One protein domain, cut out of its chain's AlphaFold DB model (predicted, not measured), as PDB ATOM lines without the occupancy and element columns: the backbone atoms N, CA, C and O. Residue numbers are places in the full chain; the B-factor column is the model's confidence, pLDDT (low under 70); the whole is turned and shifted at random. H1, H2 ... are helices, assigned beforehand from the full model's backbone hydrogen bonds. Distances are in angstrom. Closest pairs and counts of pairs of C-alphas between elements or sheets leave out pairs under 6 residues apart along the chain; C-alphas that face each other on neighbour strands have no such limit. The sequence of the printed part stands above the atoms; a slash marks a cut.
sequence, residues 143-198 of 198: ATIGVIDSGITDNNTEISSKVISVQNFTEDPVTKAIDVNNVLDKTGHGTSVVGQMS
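AT A GLANCE: This is residues 143 to 198 of the 198 residues of the protein "Lantibiotic leader peptide processing serine protease" of Streptococcus equi subsp. equi (UniProt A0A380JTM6). You are looking at little regular structure: mostly loop, with two short helices, H1 and H2, near one end, and a long loop, residues 161 to 188, that runs to the other end, turns around Val 174 and folds back. The printed part has 56 residues, with H1 then H2 along it and no named strand. The class is all helix, though the named elements hold only 11 residues. The whole is compact, with a radius of gyration of the C-alphas of 11.6 A, and elongated, spanning 33 by 21 by 16 A.

HOW THE PARTS SIT: Past residues 143 to 156, look for H1, residues 157 to 160, and much later H2, residues 189 to 195. They are close but not clearly touching; their closest C-alphas, of Ile 159 and Gly 195, are 6.6 A apart. In H2 every O i to N i+4 pair is within hydrogen-bond range; H1 is too short for such a pair.

IN THESE COORDINATES: Find C-alpha 157 at (221.726, 239.586, 288.217), where H1 begins; it runs 5.0 A to C-alpha 160. H2 runs 9.9 A from C-alpha 189 to C-alpha 195 at (217.137, 229.228, 287.983).

THE WHOLE: The C-alphas farthest apart, of Ala 143 and Val 174, are 36.9 A apart. The printed part has no cut. The link from H1 to H2 is long, 28 residues. Confidence is low, under 70, at residues 154 to 155.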
ATOM      1  N   ALA A 143     232.046 223.767 281.448       87.19
ATOM      2  CA  ALA A 143     230.861 223.100 280.926       87.19
ATOM      3  C   ALA A 143     229.801 224.130 280.516       87.19
ATOM      4  O   ALA A 143     229.420 224.991 281.307       87.19
ATOM      5  N   THR A 144     229.290 223.993 279.292       90.25
ATOM      6  CA  THR A 144     228.146 224.765 278.791       90.25
ATOM      7  C   THR A 144     226.910 223.875 278.780       90.25
ATOM      8  O   THR A 144     226.983 222.734 278.324       90.25
ATOM      9  N   ILE A 145     225.778 224.390 279.264       90.44
ATOM     10  CA  ILE A 145     224.506 223.666 279.255       90.44
ATOM     11  C   ILE A 145     223.532 224.391 278.326       90.44
ATOM     12  O   ILE A 145     223.237 225.565 278.530       90.44
ATOM     13  N   GLY A 146     223.051 223.691 277.298       93.12
ATOM     14  CA  GLY A 146     222.011 224.192 276.402       93.12
ATOM     15  C   GLY A 146     220.623 223.926 276.978       93.12
ATOM     16  O   GLY A 146     220.308 222.786 277.314       93.12
ATOM     17  N   VAL A 147     219.795 224.965 277.072       92.06
ATOM     18  CA  VAL A 147     218.400 224.872 277.524       92.06
ATOM     19  C   VAL A 147     217.490 225.265 276.363       92.06
ATOM     20  O   VAL A 147     217.584 226.382 275.860       92.06
ATOM     21  N   ILE A 148     216.626 224.343 275.930       92.19
ATOM     22  CA  ILE A 148     215.615 224.584 274.891       92.19
ATOM     23  C   ILE A 148     214.259 224.660 275.585       92.19
ATOM     24  O   ILE A 148     213.689 223.637 275.959       92.19
ATOM     25  N   ASP A 149     213.768 225.878 275.787       90.06
ATOM     26  CA  ASP A 149     212.519 226.149 276.496       90.06
ATOM     27  C   ASP A 149     211.871 227.445 275.963       90.06
ATOM     28  O   ASP A 149     212.240 227.965 274.913       90.06
ATOM     29  N   SER A 150     210.899 227.974 276.695       88.12
ATOM     30  CA  SER A 150     210.079 229.160 276.424       88.12
ATOM     31  C   SER A 150     210.810 230.512 276.433       88.12
ATOM     32  O   SER A 150     210.185 231.530 276.135       88.12
ATOM     33  N   GLY A 151     212.105 230.532 276.753       89.62
ATOM     34  CA  GLY A 151     212.937 231.735 276.830       89.62
ATOM     35  C   GLY A 151     213.512 231.963 278.226       89.62
ATOM     36  O   GLY A 151     213.485 231.078 279.082       89.62
ATOM     37  N   ILE A 152     214.018 233.171 278.469       88.69
ATOM     38  CA  ILE A 152     214.511 233.610 279.776       88.69
ATOM     39  C   ILE A 152     214.125 235.071 280.037       88.69
ATOM     40  O   ILE A 152     214.227 235.924 279.156       88.69
ATOM     41  N   THR A 153     213.659 235.376 281.247       85.81
ATOM     42  CA  THR A 153     213.479 236.763 281.700       85.81
ATOM     43  C   THR A 153     214.653 237.166 282.577       85.81
ATOM     44  O   THR A 153     214.814 236.671 283.690       85.81
ATOM     45  N   ASP A 154     215.467 238.087 282.071       67.81
ATOM     46  CA  ASP A 154     216.764 238.430 282.649       67.81
ATOM     47  C   ASP A 154     216.721 239.630 283.610       67.81
ATOM     48  O   ASP A 154     217.386 240.648 283.425       67.81
ATOM     49  N   ASN A 155     215.875 239.559 284.636       69.62
ATOM     50  CA  ASN A 155     215.797 240.606 285.663       69.62
ATOM     51  C   ASN A 155     216.577 240.266 286.945       69.62
ATOM     52  O   ASN A 155     216.617 241.082 287.866       69.62
ATOM     53  N   ASN A 156     217.209 239.088 287.007       72.06
ATOM     54  CA  ASN A 156     218.006 238.635 288.142       72.06
ATOM     55  C   ASN A 156     219.497 238.624 287.778       72.06
ATOM     56  O   ASN A 156     219.945 237.830 286.953       72.06
ATOM     57  N   THR A 157     220.285 239.463 288.458       74.75
ATOM     58  CA  THR A 157     221.726 239.586 288.217       74.75
ATOM     59  C   THR A 157     222.500 238.283 288.439       74.75
ATOM     60  O   THR A 157     223.496 238.059 287.752       74.75
ATOM     61  N   GLU A 158     222.054 237.408 289.347       75.94
ATOM     62  CA  GLU A 158     222.698 236.110 289.587       75.94
ATOM     63  C   GLU A 158     222.584 235.208 288.354       75.94
ATOM     64  O   GLU A 158     223.598 234.677 287.898       75.94
ATOM     65  N   ILE A 159     221.389 235.136 287.761       79.44
ATOM     66  CA  ILE A 159     221.110 234.346 286.556       79.44
ATOM     67  C   ILE A 159     221.800 234.973 285.337       79.44
ATOM     68  O   ILE A 159     222.560 234.284 284.655       79.44
ATOM     69  N   SER A 160     221.627 236.285 285.118       80.75
ATOM     70  CA  SER A 160     222.201 237.026 283.978       80.75
ATOM     71  C   SER A 160     223.704 236.785 283.813       80.75
ATOM     72  O   SER A 160     224.208 236.566 282.714       80.75
ATOM     73  N   SER A 161     224.429 236.737 284.938       83.19
ATOM     74  CA  SER A 161     225.887 236.621 284.968       83.19
ATOM     75  C   SER A 161     226.410 235.260 284.498       83.19
ATOM     76  O   SER A 161     227.620 235.100 284.319       83.19
ATOM     77  N   LYS A 162     225.522 234.268 284.350       84.56
ATOM     78  CA  LYS A 162     225.835 232.893 283.933       84.56
ATOM     79  C   LYS A 162     225.386 232.579 282.511       84.56
ATOM     80  O   LYS A 162     225.767 231.539 281.978       84.56
ATOM     81  N   VAL A 163     224.607 233.460 281.894       87.81
ATOM     82  CA  VAL A 163     224.106 233.276 280.535       87.81
ATOM     83  C   VAL A 163     225.174 233.726 279.541       87.81
ATOM     84  O   VAL A 163     225.561 234.889 279.507       87.81
ATOM     85  N   ILE A 164     225.662 232.788 278.727       89.19
ATOM     86  CA  ILE A 164     226.713 233.051 277.728       89.19
ATOM     87  C   ILE A 164     226.106 233.577 276.421       89.19
ATOM     88  O   ILE A 164     226.632 234.503 275.808       89.19
ATOM     89  N   SER A 165     224.996 232.981 275.986       90.44
ATOM     90  CA  SER A 165     224.293 233.332 274.751       90.44
ATOM     91  C   SER A 165     222.844 232.871 274.819       90.44
ATOM     92  O   SER A 165     222.560 231.835 275.421       90.44
ATOM     93  N   VAL A 166     221.948 233.590 274.148       90.25
ATOM     94  CA  VAL A 166     220.537 233.212 274.007       90.25
ATOM     95  C   VAL A 166     220.109 233.448 272.566       90.25
ATOM     96  O   VAL A 166     220.556 234.410 271.942       90.25
ATOM     97  N   GLN A 167     219.257 232.575 272.038       91.69
ATOM     98  CA  GLN A 167     218.731 232.681 270.683       91.69
ATOM     99  C   GLN A 167     217.287 232.189 270.642       91.69
ATOM    100  O   GLN A 167     216.953 231.172 271.249       91.69
ATOM    101  N   ASN A 168     216.440 232.909 269.910       90.81
ATOM    102  CA  ASN A 168     215.083 232.479 269.604       90.81
ATOM    103  C   ASN A 168     215.032 231.756 268.246       90.81
ATOM    104  O   ASN A 168     215.536 232.265 267.246       90.81
ATOM    105  N   PHE A 169     214.373 230.596 268.226       88.50
ATOM    106  CA  PHE A 169     214.150 229.763 267.036       88.50
ATOM    107  C   PHE A 169     212.678 229.725 266.600       88.50
ATOM    108  O   PHE A 169     212.317 228.980 265.696       88.50
ATOM    109  N   THR A 170     211.807 230.490 267.261       83.38
ATOM    110  CA  THR A 170     210.364 230.472 267.002       83.38
ATOM    111  C   THR A 170     209.897 231.758 266.332       83.38
ATOM    112  O   THR A 170     210.313 232.864 266.690       83.38
ATOM    113  N   GLU A 171     209.022 231.609 265.340       83.56
ATOM    114  CA  GLU A 171     208.356 232.735 264.692       83.56
ATOM    115  C   GLU A 171     207.361 233.407 265.636       83.56
ATOM    116  O   GLU A 171     206.640 232.750 266.398       83.56
ATOM    117  N   ASP A 172     207.233 234.726 265.513       80.81
ATOM    118  CA  ASP A 172     206.103 235.416 266.113       80.81
ATOM    119  C   ASP A 172     204.788 234.979 265.426       80.81
ATOM    120  O   ASP A 172     204.678 235.018 264.193       80.81
ATOM    121  N   PRO A 173     203.748 234.581 266.187       73.19
ATOM    122  CA  PRO A 173     202.506 234.075 265.611       73.19
ATOM    123  C   PRO A 173     201.794 235.061 264.679       73.19
ATOM    124  O   PRO A 173     201.071 234.608 263.782       73.19
ATOM    125  N   VAL A 174     201.977 236.368 264.899       77.38
ATOM    126  CA  VAL A 174     201.326 237.460 264.166       77.38
ATOM    127  C   VAL A 174     202.162 237.870 262.961       77.38
ATOM    128  O   VAL A 174     201.628 237.947 261.856       77.38
ATOM    129  N   THR A 175     203.456 238.128 263.153       81.31
ATOM    130  CA  THR A 175     204.309 238.659 262.075       81.31
ATOM    131  C   THR A 175     204.922 237.573 261.194       81.31
ATOM    132  O   THR A 175     205.362 237.893 260.092       81.31
ATOM    133  N   LYS A 176     204.944 236.312 261.651       78.62
ATOM    134  CA  LYS A 176     205.646 235.181 261.006       78.62
ATOM    135  C   LYS A 176     207.147 235.407 260.820       78.62
ATOM    136  O   LYS A 176     207.792 234.708 260.052       78.62
ATOM    137  N   ALA A 177     207.707 236.397 261.510       81.12
ATOM    138  CA  ALA A 177     209.132 236.669 261.503       81.12
ATOM    139  C   ALA A 177     209.779 236.051 262.743       81.12
ATOM    140  O   ALA A 177     209.225 236.115 263.844       81.12
ATOM    141  N   ILE A 178     210.976 235.493 262.570       84.31
ATOM    142  CA  ILE A 178     211.839 235.108 263.684       84.31
ATOM    143  C   ILE A 178     212.641 236.343 264.089       84.31
ATOM    144  O   ILE A 178     213.551 236.769 263.379       84.31
ATOM    145  N   ASP A 179     212.304 236.925 265.237       87.06
ATOM    146  CA  ASP A 179     213.204 237.854 265.917       87.06
ATOM    147  C   ASP A 179     214.153 237.037 266.793       87.06
ATOM    148  O   ASP A 179     213.776 236.581 267.874       87.06
ATOM    149  N   VAL A 180     215.379 236.839 266.305       86.38
ATOM    150  CA  VAL A 180     216.420 236.047 266.981       86.38
ATOM    151  C   VAL A 180     216.784 236.593 268.362       86.38
ATOM    152  O   VAL A 180     217.270 235.833 269.198       86.38
ATOM    153  N   ASN A 181     216.516 237.880 268.614       85.56
ATOM    154  CA  ASN A 181     216.801 238.548 269.882       85.56
ATOM    155  C   ASN A 181     215.605 238.528 270.846       85.56
ATOM    156  O   ASN A 181     215.760 238.868 272.020       85.56
ATOM    157  N   ASN A 182     214.410 238.136 270.390       88.12
ATOM    158  CA  ASN A 182     213.229 238.046 271.242       88.12
ATOM    159  C   ASN A 182     213.251 236.760 272.072       88.12
ATOM    160  O   ASN A 182     212.608 235.769 271.739       88.12
ATOM    161  N   VAL A 183     214.008 236.797 273.162       88.38
ATOM    162  CA  VAL A 183     214.237 235.649 274.050       88.38
ATOM    163  C   VAL A 183     213.434 235.724 275.347       88.38
ATOM    164  O   VAL A 183     213.646 234.921 276.252       88.38
ATOM    165  N   LEU A 184     212.522 236.696 275.447       88.44
ATOM    166  CA  LEU A 184     211.727 236.933 276.644       88.44
ATOM    167  C   LEU A 184     210.832 235.729 276.946       88.44
ATOM    168  O   LEU A 184     209.972 235.360 276.143       88.44
ATOM    169  N   ASP A 185     210.974 235.191 278.152       86.81
ATOM    170  CA  ASP A 185     210.105 234.126 278.638       86.81
ATOM    171  C   ASP A 185     208.704 234.654 278.964       86.81
ATOM    172  O   ASP A 185     208.465 235.271 280.003       86.81
ATOM    173  N   LYS A 186     207.751 234.374 278.078       83.44
ATOM    174  CA  LYS A 186     206.344 234.772 278.250       83.44
ATOM    175  C   LYS A 186     205.571 233.856 279.205       83.44
ATOM    176  O   LYS A 186     204.431 234.173 279.546       83.44
ATOM    177  N   THR A 187     206.143 232.718 279.596       82.88
ATOM    178  CA  THR A 187     205.460 231.687 280.399       82.88
ATOM    179  C   THR A 187     206.021 231.550 281.813       82.88
ATOM    180  O   THR A 187     205.319 231.077 282.704       82.88
ATOM    181  N   GLY A 188     207.272 231.962 282.024       82.06
ATOM    182  CA  GLY A 188     208.035 231.770 283.256       82.06
ATOM    183  C   GLY A 188     208.676 230.382 283.391       82.06
ATOM    184  O   GLY A 188     209.417 230.153 284.351       82.06
ATOM    185  N   HIS A 189     208.398 229.447 282.474       85.31
ATOM    186  CA  HIS A 189     208.885 228.071 282.568       85.31
ATOM    187  C   HIS A 189     210.400 227.996 282.350       85.31
ATOM    188  O   HIS A 189     211.110 227.477 283.212       85.31
ATOM    189  N   GLY A 190     210.911 228.588 281.269       88.19
ATOM    190  CA  GLY A 190     212.337 228.558 280.946       88.19
ATOM    191  C   GLY A 190     213.180 229.284 281.992       88.19
ATOM    192  O   GLY A 190     214.198 228.762 282.443       88.19
ATOM    193  N   THR A 191     212.695 230.421 282.491       86.31
ATOM    194  CA  THR A 191     213.337 231.164 283.587       86.31
ATOM    195  C   THR A 191     213.421 230.321 284.864       86.31
ATOM    196  O   THR A 191     214.450 230.319 285.540       86.31
ATOM    197  N   SER A 192     212.368 229.559 285.178       85.50
ATOM    198  CA  SER A 192     212.349 228.664 286.342       85.50
ATOM    199  C   SER A 192     213.322 227.494 286.186       85.50
ATOM    200  O   SER A 192     214.009 227.152 287.146       85.50
ATOM    201  N   VAL A 193     213.412 226.903 284.988       88.81
ATOM    202  CA  VAL A 193     214.370 225.829 284.677       88.81
ATOM    203  C   VAL A 193     215.805 226.329 284.833       88.81
ATOM    204  O   VAL A 193     216.592 225.708 285.545       88.81
ATOM    205  N   VAL A 194     216.138 227.478 284.235       89.25
ATOM    206  CA  VAL A 194     217.489 228.059 284.324       89.25
ATOM    207  C   VAL A 194     217.854 228.406 285.772       89.25
ATOM    208  O   VAL A 194     218.980 228.147 286.189       89.25
ATOM    209  N   GLY A 195     216.906 228.911 286.569       85.88
ATOM    210  CA  GLY A 195     217.137 229.228 287.983       85.88
ATOM    211  C   GLY A 195     217.488 228.023 288.868       85.88
ATOM    212  O   GLY A 195     218.106 228.197 289.912       85.88
ATOM    213  N   GLN A 196     217.142 226.794 288.464       85.50
ATOM    214  CA  GLN A 196     217.561 225.574 289.179       85.50
ATOM    215  C   GLN A 196     219.014 225.177 288.885       85.50
ATOM    216  O   GLN A 196     219.589 224.338 289.578       85.50
ATOM    217  N   MET A 197     219.603 225.750 287.837       83.00
ATOM    218  CA  MET A 197     220.943 225.419 287.355       83.00
ATOM    219  C   MET A 197     221.983 226.478 287.741       83.00
ATOM    220  O   MET A 197     223.181 226.202 287.648       83.00
ATOM    221  N   SER A 198     221.530 227.679 288.121       72.75
ATOM    222  CA  SER A 198     222.360 228.852 288.432       72.75
ATOM    223  C   SER A 198     222.981 228.828 289.824       72.75
ATOM    224  O   SER A 198     222.265 228.434 290.773       72.75
TER     225      SER A 198